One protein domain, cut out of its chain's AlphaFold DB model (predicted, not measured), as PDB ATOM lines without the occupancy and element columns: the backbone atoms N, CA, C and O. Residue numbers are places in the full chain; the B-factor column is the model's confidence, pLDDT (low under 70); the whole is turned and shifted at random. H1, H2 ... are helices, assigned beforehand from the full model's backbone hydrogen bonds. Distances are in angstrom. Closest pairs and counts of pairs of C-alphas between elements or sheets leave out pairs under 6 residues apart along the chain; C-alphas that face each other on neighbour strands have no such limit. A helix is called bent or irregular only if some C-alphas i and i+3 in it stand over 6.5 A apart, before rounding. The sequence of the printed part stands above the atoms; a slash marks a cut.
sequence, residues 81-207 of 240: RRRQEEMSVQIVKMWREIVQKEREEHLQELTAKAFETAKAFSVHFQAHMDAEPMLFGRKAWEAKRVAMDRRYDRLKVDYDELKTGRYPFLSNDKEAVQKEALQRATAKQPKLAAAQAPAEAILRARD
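What this domain is: This is residues 81 to 207 of the 240 residues of an uncharacterized protein of Rhizophagus irregularis (strain DAOM 197198w) (UniProt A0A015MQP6). One long helix, H1, makes a rod; H2 folds back along its later part, and H3 and H4 cross its earlier part. The printed part has 127 residues with four named helices and is all helix. It is extended: radius of gyration of the C-alphas 24.0 A, spans 82 by 24 by 20 A.

How they stand to each other: H1, residues 81 to 135, forms a hairpin with H2, residues 138 to 163; their closest C-alphas, Phe 115 and Leu 162, are 5.7 A apart. H3, residues 171 to 188, and H4, residues 190 to 207, touch H1 at steep tilts of 57 and 55 degrees, with closest C-alphas Arg 103 and Ala 181, 4.9 A, and Ser 88 and Ala 199, 4.4 A. Of O i to N i+4 pairs, H2 has 18 of 22 within hydrogen-bond range.

Where its parts are: Find C-alpha 81 at (-49.076, 43.853, -18.398); H1 runs 79.0 A from there, and H4 ends at C-alpha 207 at (-51.580, 53.337, -8.961).

The domain as a whole: The printed part has no cut; 43 residues have pLDDT under 70.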
ATOM      1  N   ARG A  81     -49.148  42.833 -19.454       84.25
ATOM      2  CA  ARG A  81     -49.076  43.853 -18.398       84.25
ATOM      3  C   ARG A  81     -49.646  43.354 -17.075       84.25
ATOM      4  O   ARG A  81     -48.987  43.505 -16.054       84.25
ATOM      5  N   ARG A  82     -50.819  42.708 -17.090       86.62
ATOM      6  CA  ARG A  82     -51.410  42.130 -15.868       86.62
ATOM      7  C   ARG A  82     -50.492  41.095 -15.226       86.62
ATOM      8  O   ARG A  82     -50.256  41.160 -14.027       86.62
ATOM      9  N   ARG A  83     -49.897  40.204 -16.026       87.88
ATOM     10  CA  ARG A  83     -48.910  39.232 -15.528       87.88
ATOM     11  C   ARG A  83     -47.691  39.924 -14.913       87.88
ATOM     12  O   ARG A  83     -47.224  39.511 -13.859       87.88
ATOM     13  N   GLN A  84     -47.182  40.988 -15.536       86.94
ATOM     14  CA  GLN A  84     -46.067  41.769 -14.988       86.94
ATOM     15  C   GLN A  84     -46.428  42.460 -13.668       86.94
ATOM     16  O   GLN A  84     -45.614  42.465 -12.745       86.94
ATOM     17  N   GLU A  85     -47.634  43.010 -13.554       89.75
ATOM     18  CA  GLU A  85     -48.138  43.609 -12.316       89.75
ATOM     19  C   GLU A  85     -48.273  42.557 -11.207       89.75
ATOM     20  O   GLU A  85     -47.784  42.776 -10.101       89.75
ATOM     21  N   GLU A  86     -48.847  41.388 -11.502       91.75
ATOM     22  CA  GLU A  86     -48.973  40.270 -10.557       91.75
ATOM     23  C   GLU A  86     -47.609  39.783 -10.056       91.75
ATOM     24  O   GLU A  86     -47.402  39.648  -8.847       91.75
ATOM     25  N   MET A  87     -46.647  39.590 -10.964       90.19
ATOM     26  CA  MET A  87     -45.272  39.252 -10.587       90.19
ATOM     27  C   MET A  87     -44.634  40.354  -9.735       90.19
ATOM     28  O   MET A  87     -43.954  40.057  -8.757       90.19
ATOM     29  N   SER A  88     -44.876  41.627 -10.061       86.25
ATOM     30  CA  SER A  88     -44.337  42.763  -9.303       86.25
ATOM     31  C   SER A  88     -44.892  42.809  -7.876       86.25
ATOM     32  O   SER A  88     -44.133  43.030  -6.932       86.25
ATOM     33  N   VAL A  89     -46.188  42.524  -7.691       91.69
ATOM     34  CA  VAL A  89     -46.799  42.380  -6.357       91.69
ATOM     35  C   VAL A  89     -46.116  41.262  -5.572       91.69
ATOM     36  O   VAL A  89     -45.768  41.460  -4.407       91.69
ATOM     37  N   GLN A  90     -45.897  40.103  -6.197       92.56
ATOM     38  CA  GLN A  90     -45.242  38.968  -5.541       92.56
ATOM     39  C   GLN A  90     -43.799  39.291  -5.141       92.56
ATOM     40  O   GLN A  90     -43.422  39.026  -4.002       92.56
ATOM     41  N   ILE A  91     -43.020  39.921  -6.026       89.62
ATOM     42  CA  ILE A  91     -41.633  40.325  -5.753       89.62
ATOM     43  C   ILE A  91     -41.572  41.282  -4.560       89.62
ATOM     44  O   ILE A  91     -40.801  41.053  -3.630       89.62
ATOM     45  N   VAL A  92     -42.410  42.324  -4.545       88.12
ATOM     46  CA  VAL A  92     -42.439  43.297  -3.441       88.12
ATOM     47  C   VAL A  92     -42.883  42.638  -2.136       88.12
ATOM     48  O   VAL A  92     -42.314  42.923  -1.082       88.12
ATOM     49  N   LYS A  93     -43.870  41.738  -2.186       92.75
ATOM     50  CA  LYS A  93     -44.331  40.995  -1.009       92.75
ATOM     51  C   LYS A  93     -43.222  40.111  -0.438       92.75
ATOM     52  O   LYS A  93     -42.905  40.240   0.741       92.75
ATOM     53  N   MET A  94     -42.602  39.279  -1.274       91.06
ATOM     54  CA  MET A  94     -41.493  38.416  -0.867       91.06
ATOM     55  C   MET A  94     -40.350  39.231  -0.269       91.06
ATOM     56  O   MET A  94     -39.841  38.895   0.795       91.06
ATOM     57  N   TRP A  95     -39.980  40.336  -0.921       89.44
ATOM     58  CA  TRP A  95     -38.917  41.207  -0.437       89.44
ATOM     59  C   TRP A  95     -39.210  41.769   0.958       89.44
ATOM     60  O   TRP A  95     -38.352  41.722   1.839       89.44
ATOM     61  N   ARG A  96     -40.440  42.239   1.197       89.88
ATOM     62  CA  ARG A  96     -40.863  42.724   2.520       89.88
ATOM     63  C   ARG A  96     -40.796  41.632   3.584       89.88
ATOM     64  O   ARG A  96     -40.315  41.903   4.679       89.88
ATOM     65  N   GLU A  97     -41.240  40.420   3.263       91.69
ATOM     66  CA  GLU A  97     -41.187  39.281   4.186       91.69
ATOM     67  C   GLU A  97     -39.747  38.913   4.559       91.69
ATOM     68  O   GLU A  97     -39.464  38.650   5.726       91.69
ATOM     69  N   ILE A  98     -38.821  38.938   3.597       90.69
ATOM     70  CA  ILE A  98     -37.400  38.672   3.849       90.69
ATOM     71  C   ILE A  98     -36.815  39.742   4.765       90.69
ATOM     72  O   ILE A  98     -36.235  39.415   5.792       90.69
ATOM     73  N   VAL A  99     -37.007  41.022   4.433       86.19
ATOM     74  CA  VAL A  99     -36.502  42.134   5.252       86.19
ATOM     75  C   VAL A  99     -37.075  42.077   6.668       86.19
ATOM     76  O   VAL A  99     -36.358  42.344   7.632       86.19
ATOM     77  N   GLN A 100     -38.350  41.714   6.815       86.56
ATOM     78  CA  GLN A 100     -38.976  41.564   8.122       86.56
ATOM     79  C   GLN A 100     -38.359  40.414   8.929       86.56
ATOM     80  O   GLN A 100     -38.029  40.622  10.094       86.56
ATOM     81  N   LYS A 101     -38.146  39.245   8.317       90.00
ATOM     82  CA  LYS A 101     -37.481  38.116   8.984       90.00
ATOM     83  C   LYS A 101     -36.062  38.466   9.418       90.00
ATOM     84  O   LYS A 101     -35.720  38.262  10.573       90.00
ATOM     85  N   GLU A 102     -35.273  39.080   8.539       87.38
ATOM     86  CA  GLU A 102     -33.910  39.523   8.869       87.38
ATOM     87  C   GLU A 102     -33.894  40.533  10.017       87.38
ATOM     88  O   GLU A 102     -33.003  40.514  10.866       87.38
ATOM     89  N   ARG A 103     -34.893  41.419  10.071       83.50
ATOM     90  CA  ARG A 103     -35.051  42.371  11.169       83.50
ATOM     91  C   ARG A 103     -35.356  41.662  12.485       83.50
ATOM     92  O   ARG A 103     -34.781  42.022  13.507       83.50
ATOM     93  N   GLU A 104     -36.266  40.695  12.470       85.62
ATOM     94  CA  GLU A 104     -36.630  39.906  13.650       85.62
ATOM     95  C   GLU A 104     -35.438  39.079  14.152       85.62
ATOM     96  O   GLU A 104     -35.121  39.134  15.339       85.62
ATOM     97  N   GLU A 105     -34.718  38.405  13.252       87.00
ATOM     98  CA  GLU A 105     -33.490  37.661  13.560       87.00
ATOM     99  C   GLU A 105     -32.415  38.578  14.155       87.00
ATOM    100  O   GLU A 105     -31.856  38.290  15.215       87.00
ATOM    101  N   HIS A 106     -32.162  39.730  13.532       84.69
ATOM    102  CA  HIS A 106     -31.171  40.681  14.025       84.69
ATOM    103  C   HIS A 106     -31.534  41.235  15.413       84.69
ATOM    104  O   HIS A 106     -30.662  41.385  16.270       84.69
ATOM    105  N   LEU A 107     -32.818  41.484  15.679       81.38
ATOM    106  CA  LEU A 107     -33.276  41.901  17.004       81.38
ATOM    107  C   LEU A 107     -33.102  40.812  18.057       81.38
ATOM    108  O   LEU A 107     -32.705  41.117  19.184       81.38
ATOM    109  N   GLN A 108     -33.353  39.554  17.705       83.12
ATOM    110  CA  GLN A 108     -33.094  38.429  18.600       83.12
ATOM    111  C   GLN A 108     -31.598  38.309  18.918       83.12
ATOM    112  O   GLN A 108     -31.239  38.177  20.087       83.12
ATOM    113  N   GLU A 109     -30.722  38.440  17.917       84.69
ATOM    114  CA  GLU A 109     -29.268  38.440  18.114       84.69
ATOM    115  C   GLU A 109     -28.808  39.569  19.044       84.69
ATOM    116  O   GLU A 109     -28.003  39.338  19.948       84.69
ATOM    117  N   LEU A 110     -29.302  40.794  18.834       80.50
ATOM    118  CA  LEU A 110     -28.962  41.943  19.675       80.50
ATOM    119  C   LEU A 110     -29.448  41.750  21.109       80.50
ATOM    120  O   LEU A 110     -28.704  42.033  22.049       80.50
ATOM    121  N   THR A 111     -30.657  41.219  21.282       76.19
ATOM    122  CA  THR A 111     -31.226  40.931  22.605       76.19
ATOM    123  C   THR A 111     -30.423  39.861  23.332       76.19
ATOM    124  O   THR A 111     -30.079  40.047  24.497       76.19
ATOM    125  N   ALA A 112     -30.041  38.785  22.641       79.62
ATOM    126  CA  ALA A 112     -29.205  37.732  23.209       79.62
ATOM    127  C   ALA A 112     -27.812  38.252  23.603       79.62
ATOM    128  O   ALA A 112     -27.341  37.985  24.707       79.62
ATOM    129  N   LYS A 113     -27.168  39.051  22.740       81.25
ATOM    130  CA  LYS A 113     -25.870  39.674  23.046       81.25
ATOM    131  C   LYS A 113     -25.964  40.615  24.244       81.25
ATOM    132  O   LYS A 113     -25.133  40.527  25.144       81.25
ATOM    133  N   ALA A 114     -26.977  41.478  24.279       76.00
ATOM    134  CA  ALA A 114     -27.192  42.388  25.397       76.00
ATOM    135  C   ALA A 114     -27.433  41.619  26.706       76.00
ATOM    136  O   ALA A 114     -26.823  41.942  27.724       76.00
ATOM    137  N   PHE A 115     -28.230  40.548  26.666       76.81
ATOM    138  CA  PHE A 115     -28.454  39.679  27.819       76.81
ATOM    139  C   PHE A 115     -27.152  39.052  28.346       76.81
ATOM    140  O   PHE A 115     -26.870  39.149  29.540       76.81
ATOM    141  N   GLU A 116     -26.317  38.481  27.473       79.31
ATOM    142  CA  GLU A 116     -25.027  37.908  27.884       79.31
ATOM    143  C   GLU A 116     -24.079  38.973  28.457       79.31
ATOM    144  O   GLU A 116     -23.438  38.742  29.484       79.31
ATOM    145  N   THR A 117     -24.034  40.175  27.870       78.06
ATOM    146  CA  THR A 117     -23.222  41.275  28.424       78.06
ATOM    147  C   THR A 117     -23.711  41.728  29.798       78.06
ATOM    148  O   THR A 117     -22.898  41.943  30.698       78.06
ATOM    149  N   ALA A 118     -25.027  41.817  30.002       72.88
ATOM    150  CA  ALA A 118     -25.614  42.201  31.281       72.88
ATOM    151  C   ALA A 118     -25.391  41.121  32.355       72.88
ATOM    152  O   ALA A 118     -25.079  41.439  33.504       72.88
ATOM    153  N   LYS A 119     -25.458  39.839  31.976       76.38
ATOM    154  CA  LYS A 119     -25.114  38.704  32.841       76.38
ATOM    155  C   LYS A 119     -23.636  38.708  33.243       76.38
ATOM    156  O   LYS A 119     -23.320  38.467  34.403       76.38
ATOM    157  N   ALA A 120     -22.724  38.999  32.316       75.88
ATOM    158  CA  ALA A 120     -21.303  39.127  32.639       75.88
ATOM    159  C   ALA A 120     -21.052  40.308  33.594       75.88
ATOM    160  O   ALA A 120     -20.328  40.171  34.580       75.88
ATOM    161  N   PHE A 121     -21.698  41.452  33.344       73.19
ATOM    162  CA  PHE A 121     -21.592  42.623  34.211       73.19
ATOM    163  C   PHE A 121     -22.089  42.342  35.633       73.19
ATOM    164  O   PHE A 121     -21.425  42.745  36.584       73.19
ATOM    165  N   SER A 122     -23.210  41.630  35.806       71.38
ATOM    166  CA  SER A 122     -23.737  41.317  37.143       71.38
ATOM    167  C   SER A 122     -22.789  40.429  37.960       71.38
ATOM    168  O   SER A 122     -22.586  40.686  39.146       71.38
ATOM    169  N   VAL A 123     -22.128  39.454  37.324       74.38
ATOM    170  CA  VAL A 123     -21.105  38.610  37.969       74.38
ATOM    171  C   VAL A 123     -19.877  39.433  38.372       74.38
ATOM    172  O   VAL A 123     -19.408  39.327  39.505       74.38
ATOM    173  N   HIS A 124     -19.370  40.290  37.479       70.50
ATOM    174  CA  HIS A 124     -18.235  41.168  37.786       70.50
ATOM    175  C   HIS A 124     -18.564  42.199  38.871       70.50
ATOM    176  O   HIS A 124     -17.720  42.488  39.720       70.50
ATOM    177  N   PHE A 125     -19.788  42.725  38.875       70.00
ATOM    178  CA  PHE A 125     -20.268  43.646  39.896       70.00
ATOM    179  C   PHE A 125     -20.318  42.978  41.272       70.00
ATOM    180  O   PHE A 125     -19.808  43.549  42.233       70.00
ATOM    181  N   GLN A 126     -20.846  41.754  41.366       70.50
ATOM    182  CA  GLN A 126     -20.871  41.008  42.625       70.50
ATOM    183  C   GLN A 126     -19.452  40.748  43.154       70.50
ATOM    184  O   GLN A 126     -19.167  41.041  44.310       70.50
ATOM    185  N   ALA A 127     -18.531  40.311  42.290       70.00
ATOM    186  CA  ALA A 127     -17.133  40.103  42.675       70.00
ATOM    187  C   ALA A 127     -16.449  41.399  43.162       70.00
ATOM    188  O   ALA A 127     -15.659  41.377  44.104       70.00
ATOM    189  N   HIS A 128     -16.765  42.544  42.550       65.94
ATOM    190  CA  HIS A 128     -16.261  43.851  42.974       65.94
ATOM    191  C   HIS A 128     -16.855  44.294  44.322       65.94
ATOM    192  O   HIS A 128     -16.140  44.826  45.173       65.94
ATOM    193  N   MET A 129     -18.147  44.034  44.543       66.69
ATOM    194  CA  MET A 129     -18.838  44.286  45.810       66.69
ATOM    195  C   MET A 129     -18.272  43.455  46.966       66.69
ATOM    196  O   MET A 129     -18.179  43.966  48.083       66.69
ATOM    197  N   ASP A 130     -17.849  42.221  46.692       67.50
ATOM    198  CA  ASP A 130     -17.220  41.339  47.679       67.50
ATOM    199  C   ASP A 130     -15.768  41.765  47.997       67.50
ATOM    200  O   ASP A 130     -15.305  41.598  49.126       67.50
ATOM    201  N   ALA A 131     -15.050  42.363  47.033       63.41
ATOM    202  CA  ALA A 131     -13.637  42.743  47.166       63.41
ATOM    203  C   ALA A 131     -13.391  44.154  47.745       63.41
ATOM    204  O   ALA A 131     -12.424  44.364  48.481       63.41
ATOM    205  N   GLU A 132     -14.236  45.147  47.443       59.84
ATOM    206  CA  GLU A 132     -14.003  46.538  47.872       59.84
ATOM    207  C   GLU A 132     -13.995  46.796  49.402       59.84
ATOM    208  O   GLU A 132     -13.216  47.660  49.823       59.84
ATOM    209  N   PRO A 133     -14.748  46.075  50.266       57.91
ATOM    210  CA  PRO A 133     -14.659  46.231  51.723       57.91
ATOM    211  C   PRO A 133     -13.275  45.905  52.303       57.91
ATOM    212  O   PRO A 133     -12.966  46.328  53.416       57.91
ATOM    213  N   MET A 134     -12.461  45.131  51.574       59.22
ATOM    214  CA  MET A 134     -11.092  44.783  51.967       59.22
ATOM    215  C   MET A 134     -10.062  45.832  51.516       59.22
ATOM    216  O   MET A 134      -8.965  45.873  52.068       59.22
ATOM    217  N   LEU A 135     -10.402  46.681  50.538       58.47
ATOM    218  CA  LEU A 135      -9.488  47.647  49.911       58.47
ATOM    219  C   LEU A 135      -9.742  49.100  50.345       58.47
ATOM    220  O   LEU A 135      -8.808  49.899  50.384       58.47
ATOM    221  N   PHE A 136     -10.981  49.447  50.705       55.66
ATOM    222  CA  PHE A 136     -11.356  50.777  51.189       55.66
ATOM    223  C   PHE A 136     -11.973  50.694  52.591       55.66
ATOM    224  O   PHE A 136     -12.712  49.767  52.913       55.66
ATOM    225  N   GLY A 137     -11.717  51.693  53.444       68.31
ATOM    226  CA  GLY A 137     -12.367  51.775  54.756       68.31
ATOM    227  C   GLY A 137     -13.902  51.799  54.636       68.31
ATOM    228  O   GLY A 137     -14.445  52.526  53.801       68.31
ATOM    229  N   ARG A 138     -14.607  51.045  55.499       69.44
ATOM    230  CA  ARG A 138     -16.071  50.790  55.451       69.44
ATOM    231  C   ARG A 138     -16.949  51.996  55.094       69.44
ATOM    232  O   ARG A 138     -17.847  51.864  54.275       69.44
ATOM    233  N   LYS A 139     -16.682  53.175  55.669       68.44
ATOM    234  CA  LYS A 139     -17.494  54.387  55.438       68.44
ATOM    235  C   LYS A 139     -17.383  54.944  54.012       68.44
ATOM    236  O   LYS A 139     -18.378  55.407  53.465       68.44
ATOM    237  N   ALA A 140     -16.192  54.908  53.410       67.88
ATOM    238  CA  ALA A 140     -15.992  55.366  52.031       67.88
ATOM    239  C   ALA A 140     -16.619  54.384  51.029       67.88
ATOM    240  O   ALA A 140     -17.196  54.797  50.022       67.88
ATOM    241  N   TRP A 141     -16.566  53.090  51.354       69.25
ATOM    242  CA  TRP A 141     -17.222  52.039  50.590       69.25
ATOM    243  C   TRP A 141     -18.753  52.139  50.642       69.25
ATOM    244  O   TRP A 141     -19.396  52.132  49.597       69.25
ATOM    245  N   GLU A 142     -19.357  52.333  51.819       71.12
ATOM    246  CA  GLU A 142     -20.817  52.453  51.962       71.12
ATOM    247  C   GLU A 142     -21.400  53.639  51.175       71.12
ATOM    248  O   GLU A 142     -22.454  53.501  50.555       71.12
ATOM    249  N   ALA A 143     -20.705  54.781  51.133       70.69
ATOM    250  CA  ALA A 143     -21.134  55.940  50.345       70.69
ATOM    251  C   ALA A 143     -21.071  55.675  48.828       70.69
ATOM    252  O   ALA A 143     -21.977  56.061  48.084       70.69
ATOM    253  N   LYS A 144     -20.023  54.979  48.366       67.00
ATOM    254  CA  LYS A 144     -19.855  54.583  46.959       67.00
ATOM    255  C   LYS A 144     -20.871  53.506  46.554       67.00
ATOM    256  O   LYS A 144     -21.442  53.592  45.468       67.00
ATOM    257  N   ARG A 145     -21.173  52.570  47.460       66.38
ATOM    258  CA  ARG A 145     -22.204  51.534  47.305       66.38
ATOM    259  C   ARG A 145     -23.583  52.134  47.051       66.38
ATOM    260  O   ARG A 145     -24.199  51.794  46.054       66.38
ATOM    261  N   VAL A 146     -24.027  53.100  47.860       70.19
ATOM    262  CA  VAL A 146     -25.355  53.731  47.692       70.19
ATOM    263  C   VAL A 146     -25.508  54.415  46.322       70.19
ATOM    264  O   VAL A 146     -26.590  54.420  45.732       70.19
ATOM    265  N   ALA A 147     -24.428  54.989  45.781       68.31
ATOM    266  CA  ALA A 147     -24.436  55.571  44.439       68.31
ATOM    267  C   ALA A 147     -24.465  54.504  43.327       68.31
ATOM    268  O   ALA A 147     -25.065  54.737  42.272       68.31
ATOM    269  N   MET A 148     -23.838  53.344  43.553       65.50
ATOM    270  CA  MET A 148     -23.883  52.209  42.630       65.50
ATOM    271  C   MET A 148     -25.216  51.457  42.675       65.50
ATOM    272  O   MET A 148     -25.691  51.080  41.609       65.50
ATOM    273  N   ASP A 149     -25.869  51.343  43.833       68.31
ATOM    274  CA  ASP A 149     -27.171  50.674  43.991       68.31
ATOM    275  C   ASP A 149     -28.231  51.271  43.049       68.31
ATOM    276  O   ASP A 149     -28.916  50.549  42.333       68.31
ATOM    277  N   ARG A 150     -28.284  52.603  42.913       66.06
ATOM    278  CA  ARG A 150     -29.213  53.266  41.973       66.06
ATOM    279  C   ARG A 150     -28.916  52.980  40.500       66.06
ATOM    280  O   ARG A 150     -29.823  53.022  39.669       66.06
ATOM    281  N   ARG A 151     -27.644  52.768  40.147       65.75
ATOM    282  CA  ARG A 151     -27.256  52.364  38.784       65.75
ATOM    283  C   ARG A 151     -27.577  50.891  38.557       65.75
ATOM    284  O   ARG A 151     -28.039  50.549  37.474       65.75
ATOM    285  N   TYR A 152     -27.381  50.065  39.578       67.69
ATOM    286  CA  TYR A 152     -27.708  48.648  39.571       67.69
ATOM    287  C   TYR A 152     -29.213  48.410  39.419       67.69
ATOM    288  O   TYR A 152     -29.599  47.592  38.596       67.69
ATOM    289  N   ASP A 153     -30.063  49.176  40.107       68.50
ATOM    290  CA  ASP A 153     -31.521  49.074  39.964       68.50
ATOM    291  C   ASP A 153     -31.976  49.315  38.520       68.50
ATOM    292  O   ASP A 153     -32.808  48.573  38.004       68.50
ATOM    293  N   ARG A 154     -31.393  50.304  37.829       66.44
ATOM    294  CA  ARG A 154     -31.671  50.542  36.400       66.44
ATOM    295  C   ARG A 154     -31.171  49.396  35.528       66.44
ATOM    296  O   ARG A 154     -31.927  48.887  34.712       66.44
ATOM    297  N   LEU A 155     -29.939  48.945  35.757       66.81
ATOM    298  CA  LEU A 155     -29.363  47.824  35.015       66.81
ATOM    299  C   LEU A 155     -30.155  46.522  35.208       66.81
ATOM    300  O   LEU A 155     -30.216  45.692  34.309       66.81
ATOM    301  N   LYS A 156     -30.746  46.337  36.391       66.94
ATOM    302  CA  LYS A 156     -31.588  45.194  36.732       66.94
ATOM    303  C   LYS A 156     -32.925  45.246  35.997       66.94
ATOM    304  O   LYS A 156     -33.352  44.218  35.488       66.94
ATOM    305  N   VAL A 157     -33.546  46.424  35.899       62.38
ATOM    306  CA  VAL A 157     -34.744  46.631  35.066       62.38
ATOM    307  C   VAL A 157     -34.428  46.308  33.604       62.38
ATOM    308  O   VAL A 157     -35.127  45.492  33.009       62.38
ATOM    309  N   ASP A 158     -33.324  46.834  33.068       65.12
ATOM    310  CA  ASP A 158     -32.888  46.548  31.696       65.12
ATOM    311  C   ASP A 158     -32.593  45.047  31.497       65.12
ATOM    312  O   ASP A 158     -32.957  44.460  30.480       65.12
ATOM    313  N   TYR A 159     -31.977  44.386  32.482       65.94
ATOM    314  CA  TYR A 159     -31.727  42.941  32.461       65.94
ATOM    315  C   TYR A 159     -33.020  42.115  32.475       65.94
ATOM    316  O   TYR A 159     -33.128  41.141  31.732       65.94
ATOM    317  N   ASP A 160     -34.004  42.482  33.297       66.44
ATOM    318  CA  ASP A 160     -35.293  41.790  33.374       66.44
ATOM    319  C   ASP A 160     -36.116  41.997  32.084       66.44
ATOM    320  O   ASP A 160     -36.760  41.063  31.588       66.44
ATOM    321  N   GLU A 161     -36.040  43.180  31.468       67.81
ATOM    322  CA  GLU A 161     -36.607  43.448  30.142       67.81
ATOM    323  C   GLU A 161     -35.923  42.606  29.053       67.81
ATOM    324  O   GLU A 161     -36.602  41.909  28.292       67.81
ATOM    325  N   LEU A 162     -34.589  42.547  29.044       65.00
ATOM    326  CA  LEU A 162     -33.828  41.696  28.124       65.00
ATOM    327  C   LEU A 162     -34.132  40.204  28.324       65.00
ATOM    328  O   LEU A 162     -34.311  39.477  27.348       65.00
ATOM    329  N   LYS A 163     -34.262  39.746  29.575       62.56
ATOM    330  CA  LYS A 163     -34.639  38.366  29.927       62.56
ATOM    331  C   LYS A 163     -36.025  37.997  29.400       62.56
ATOM    332  O   LYS A 163     -36.256  36.851  29.024       62.56
ATOM    333  N   THR A 164     -36.950  38.954  29.370       67.50
ATOM    334  CA  THR A 164     -38.291  38.774  28.789       67.50
ATOM    335  C   THR A 164     -38.327  38.999  27.272       67.50
ATOM    336  O   THR A 164     -39.403  38.969  26.673       67.50
ATOM    337  N   GLY A 165     -37.165  39.178  26.634       56.78
ATOM    338  CA  GLY A 165     -37.029  39.331  25.186       56.78
ATOM    339  C   GLY A 165     -37.369  40.729  24.673       56.78
ATOM    340  O   GLY A 165     -37.582  40.909  23.474       56.78
ATOM    341  N   ARG A 166     -37.460  41.726  25.559       61.44
ATOM    342  CA  ARG A 166     -37.738  43.116  25.197       61.44
ATOM    343  C   ARG A 166     -36.426  43.883  25.134       61.44
ATOM    344  O   ARG A 166     -35.801  44.146  26.152       61.44
ATOM    345  N   TYR A 167     -36.014  44.244  23.921       60.44
ATOM    346  CA  TYR A 167     -34.877  45.138  23.725       60.44
ATOM    347  C   TYR A 167     -35.302  46.585  24.026       60.44
ATOM    348  O   TYR A 167     -36.243  47.070  23.379       60.44
ATOM    349  N   PRO A 168     -34.661  47.289  24.977       57.16
ATOM    350  CA  PRO A 168     -35.004  48.670  25.289       57.16
ATOM    351  C   PRO A 168     -34.556  49.570  24.130       57.16
ATOM    352  O   PRO A 168     -33.376  49.838  23.939       57.16
ATOM    353  N   PHE A 169     -35.502  50.003  23.297       56.47
ATOM    354  CA  PHE A 169     -35.203  50.882  22.166       56.47
ATOM    355  C   PHE A 169     -35.064  52.340  22.604       56.47
ATOM    356  O   PHE A 169     -36.016  52.916  23.136       56.47
ATOM    357  N   LEU A 170     -33.982  52.995  22.183       56.44
ATOM    358  CA  LEU A 170     -34.038  54.410  21.821       56.44
ATOM    359  C   LEU A 170     -34.565  54.518  20.375       56.44
ATOM    360  O   LEU A 170     -34.389  53.612  19.558       56.44
ATOM    361  N   SER A 171     -35.257  55.607  20.023       50.59
ATOM    362  CA  SER A 171     -35.830  55.803  18.674       50.59
ATOM    363  C   SER A 171     -34.799  55.638  17.550       50.59
ATOM    364  O   SER A 171     -35.132  55.133  16.480       50.59
ATOM    365  N   ASN A 172     -33.546  56.003  17.826       57.25
ATOM    366  CA  ASN A 172     -32.430  55.949  16.884       57.25
ATOM    367  C   ASN A 172     -32.000  54.507  16.557       57.25
ATOM    368  O   ASN A 172     -31.547  54.238  15.443       57.25
ATOM    369  N   ASP A 173     -32.221  53.556  17.469       68.12
ATOM    370  CA  ASP A 173     -31.820  52.158  17.276       68.12
ATOM    371  C   ASP A 173     -32.764  51.432  16.306       68.12
ATOM    372  O   ASP A 173     -32.361  50.509  15.602       68.12
ATOM    373  N   LYS A 174     -34.022  51.884  16.181       71.38
ATOM    374  CA  LYS A 174     -34.995  51.302  15.235       71.38
ATOM    375  C   LYS A 174     -34.571  51.507  13.786       71.38
ATOM    376  O   LYS A 174     -34.715  50.594  12.973       71.38
ATOM    377  N   GLU A 175     -34.057  52.690  13.465       77.00
ATOM    378  CA  GLU A 175     -33.573  53.002  12.121       77.00
ATOM    379  C   GLU A 175     -32.272  52.267  11.801       77.00
ATOM    380  O   GLU A 175     -32.103  51.798  10.675       77.00
ATOM    381  N   ALA A 176     -31.375  52.133  12.781       80.62
ATOM    382  CA  ALA A 176     -30.132  51.385  12.626       80.62
ATOM    383  C   ALA A 176     -30.409  49.901  12.340       80.62
ATOM    384  O   ALA A 176     -29.958  49.382  11.320       80.62
ATOM    385  N   VAL A 177     -31.260  49.266  13.154       80.56
ATOM    386  CA  VAL A 177     -31.705  47.877  12.955       80.56
ATOM    387  C   VAL A 177     -32.369  47.710  11.589       80.56
ATOM    388  O   VAL A 177     -32.114  46.730  10.894       80.56
ATOM    389  N   GLN A 178     -33.205  48.664  11.170       83.19
ATOM    390  CA  GLN A 178     -33.863  48.601   9.865       83.19
ATOM    391  C   GLN A 178     -32.857  48.679   8.707       83.19
ATOM    392  O   GLN A 178     -32.982  47.931   7.739       83.19
ATOM    393  N   LYS A 179     -31.859  49.568   8.791       86.88
ATOM    394  CA  LYS A 179     -30.801  49.692   7.776       86.88
ATOM    395  C   LYS A 179     -29.941  48.433   7.712       86.88
ATOM    396  O   LYS A 179     -29.664  47.954   6.616       86.88
ATOM    397  N   GLU A 180     -29.565  47.879   8.859       85.50
ATOM    398  CA  GLU A 180     -28.744  46.669   8.917       85.50
ATOM    399  C   GLU A 180     -29.516  45.442   8.411       85.50
ATOM    400  O   GLU A 180     -28.993  44.678   7.601       85.50
ATOM    401  N   ALA A 181     -30.795  45.303   8.768       85.62
ATOM    402  CA  ALA A 181     -31.667  44.257   8.232       85.62
ATOM    403  C   ALA A 181     -31.812  44.349   6.705       85.62
ATOM    404  O   ALA A 181     -31.747  43.335   6.011       85.62
ATOM    405  N   LEU A 182     -31.945  45.562   6.155       86.44
ATOM    406  CA  LEU A 182     -31.967  45.783   4.705       86.44
ATOM    407  C   LEU A 182     -30.638  45.388   4.043       86.44
ATOM    408  O   LEU A 182     -30.639  44.753   2.988       86.44
ATOM    409  N   GLN A 183     -29.499  45.718   4.650       90.44
ATOM    410  CA  GLN A 183     -28.182  45.314   4.140       90.44
ATOM    411  C   GLN A 183     -27.994  43.790   4.173       90.44
ATOM    412  O   GLN A 183     -27.527  43.197   3.202       90.44
ATOM    413  N   ARG A 184     -28.423  43.127   5.248       86.88
ATOM    414  CA  ARG A 184     -28.374  41.661   5.362       86.88
ATOM    415  C   ARG A 184     -29.297  40.981   4.351       86.88
ATOM    416  O   ARG A 184     -28.866  40.064   3.653       86.88
ATOM    417  N   ALA A 185     -30.524  41.478   4.194       86.06
ATOM    418  CA  ALA A 185     -31.474  40.983   3.201       86.06
ATOM    419  C   ALA A 185     -30.941  41.135   1.766       86.06
ATOM    420  O   ALA A 185     -31.051  40.212   0.959       86.06
ATOM    421  N   THR A 186     -30.324  42.279   1.446       86.88
ATOM    422  CA  THR A 186     -29.737  42.534   0.116       86.88
ATOM    423  C   THR A 186     -28.527  41.653  -0.158       86.88
ATOM    424  O   THR A 186     -28.414  41.127  -1.265       86.88
ATOM    425  N   ALA A 187     -27.683  41.408   0.845       89.62
ATOM    426  CA  ALA A 187     -26.568  40.474   0.734       89.62
ATOM    427  C   ALA A 187     -27.035  39.021   0.533       89.62
ATOM    428  O   ALA A 187     -26.492  38.310  -0.312       89.62
ATOM    429  N   LYS A 188     -28.068  38.579   1.265       88.62
ATOM    430  CA  LYS A 188     -28.621  37.218   1.155       88.62
ATOM    431  C   LYS A 188     -29.379  36.997  -0.157       88.62
ATOM    432  O   LYS A 188     -29.343  35.896  -0.704       88.62
ATOM    433  N   GLN A 189     -30.068  38.019  -0.674       88.06
ATOM    434  CA  GLN A 189     -30.920  37.897  -1.863       88.06
ATOM    435  C   GLN A 189     -30.724  39.042  -2.876       88.06
ATOM    436  O   GLN A 189     -31.644  39.825  -3.133       88.06
ATOM    437  N   PRO A 190     -29.560  39.105  -3.551       88.06
ATOM    438  CA  PRO A 190     -29.218  40.213  -4.447       88.06
ATOM    439  C   PRO A 190     -30.118  40.286  -5.689       88.06
ATOM    440  O   PRO A 190     -30.422  41.369  -6.183       88.06
ATOM    441  N   LYS A 191     -30.594  39.137  -6.188       86.00
ATOM    442  CA  LYS A 191     -31.490  39.077  -7.356       86.00
ATOM    443  C   LYS A 191     -32.860  39.693  -7.065       86.00
ATOM    444  O   LYS A 191     -33.394  40.412  -7.903       86.00
ATOM    445  N   LEU A 192     -33.416  39.424  -5.882       84.88
ATOM    446  CA  LEU A 192     -34.707  39.979  -5.468       84.88
ATOM    447  C   LEU A 192     -34.585  41.457  -5.087       84.88
ATOM    448  O   LEU A 192     -35.450  42.240  -5.468       84.88
ATOM    449  N   ALA A 193     -33.471  41.859  -4.467       85.81
ATOM    450  CA  ALA A 193     -33.142  43.266  -4.246       85.81
ATOM    451  C   ALA A 193     -33.097  44.068  -5.560       85.81
ATOM    452  O   ALA A 193     -33.732  45.114  -5.680       85.81
ATOM    453  N   ALA A 194     -32.406  43.550  -6.582       86.38
ATOM    454  CA  ALA A 194     -32.339  44.189  -7.897       86.38
ATOM    455  C   ALA A 194     -33.711  44.254  -8.598       86.38
ATOM    456  O   ALA A 194     -33.980  45.194  -9.345       86.38
ATOM    457  N   ALA A 195     -34.588  43.279  -8.341       85.50
ATOM    458  CA  ALA A 195     -35.938  43.224  -8.897       85.50
ATOM    459  C   ALA A 195     -36.962  44.093  -8.137       85.50
ATOM    460  O   ALA A 195     -38.023  44.395  -8.684       85.50
ATOM    461  N   GLN A 196     -36.665  44.532  -6.909       88.06
ATOM    462  CA  GLN A 196     -37.586  45.326  -6.091       88.06
ATOM    463  C   GLN A 196     -37.878  46.696  -6.718       88.06
ATOM    464  O   GLN A 196     -39.037  47.042  -6.922       88.06
ATOM    465  N   ALA A 197     -36.844  47.482  -7.029       86.69
ATOM    466  CA  ALA A 197     -37.002  48.820  -7.601       86.69
ATOM    467  C   ALA A 197     -37.836  48.844  -8.903       86.69
ATOM    468  O   ALA A 197     -38.761  49.659  -8.991       86.69
ATOM    469  N   PRO A 198     -37.591  47.967  -9.901       88.94
ATOM    470  CA  PRO A 198     -38.433  47.920 -11.093       88.94
ATOM    471  C   PRO A 198     -39.856  47.431 -10.786       88.94
ATOM    472  O   PRO A 198     -40.805  47.985 -11.338       88.94
ATOM    473  N   ALA A 199     -40.033  46.463  -9.879       84.50
ATOM    474  CA  ALA A 199     -41.361  46.015  -9.460       84.50
ATOM    475  C   ALA A 199     -42.163  47.146  -8.789       84.50
ATOM    476  O   ALA A 199     -43.326  47.369  -9.118       84.50
ATOM    477  N   GLU A 200     -41.541  47.929  -7.904       86.38
ATOM    478  CA  GLU A 200     -42.180  49.096  -7.292       86.38
ATOM    479  C   GLU A 200     -42.526  50.178  -8.315       86.38
ATOM    480  O   GLU A 200     -43.579  50.802  -8.203       86.38
ATOM    481  N   ALA A 201     -41.679  50.398  -9.322       90.19
ATOM    482  CA  ALA A 201     -41.974  51.347 -10.390       90.19
ATOM    483  C   ALA A 201     -43.215  50.929 -11.198       90.19
ATOM    484  O   ALA A 201     -44.058  51.774 -11.501       90.19
ATOM    485  N   ILE A 202     -43.365  49.631 -11.488       89.06
ATOM    486  CA  ILE A 202     -44.549  49.080 -12.165       89.06
ATOM    487  C   ILE A 202     -45.808  49.307 -11.321       89.06
ATOM    488  O   ILE A 202     -46.816  49.782 -11.844       89.06
ATOM    489  N   LEU A 203     -45.749  49.033 -10.015       89.19
ATOM    490  CA  LEU A 203     -46.890  49.237  -9.116       89.19
ATOM    491  C   LEU A 203     -47.258  50.717  -8.966       89.19
ATOM    492  O   LEU A 203     -48.428  51.063  -9.079       89.19
ATOM    493  N   ARG A 204     -46.275  51.615  -8.820       92.31
ATOM    494  CA  ARG A 204     -46.529  53.067  -8.782       92.31
ATOM    495  C   ARG A 204     -47.174  53.565 -10.075       92.31
ATOM    496  O   ARG A 204     -48.086  54.382 -10.023       92.31
ATOM    497  N   ALA A 205     -46.729  53.063 -11.228       90.69
ATOM    498  CA  ALA A 205     -47.326  53.410 -12.515       90.69
ATOM    499  C   ALA A 205     -48.771  52.900 -12.639       90.69
ATOM    500  O   ALA A 205     -49.609  53.575 -13.236       90.69
ATOM    501  N   ARG A 206     -49.083  51.729 -12.070       90.25
ATOM    502  CA  ARG A 206     -50.457  51.227 -11.973       90.25
ATOM    503  C   ARG A 206     -51.316  52.138 -11.092       90.25
ATOM    504  O   ARG A 206     -52.383  52.554 -11.535       90.25
ATOM    505  N   ASP A 207     -50.841  52.486  -9.901       91.62
ATOM    506  CA  ASP A 207     -51.580  53.337  -8.961       91.62
ATOM    507  C   ASP A 207     -51.868  54.724  -9.556       91.62
ATOM    508  O   ASP A 207     -52.978  55.240  -9.427       91.62
TER     509      ASP A 207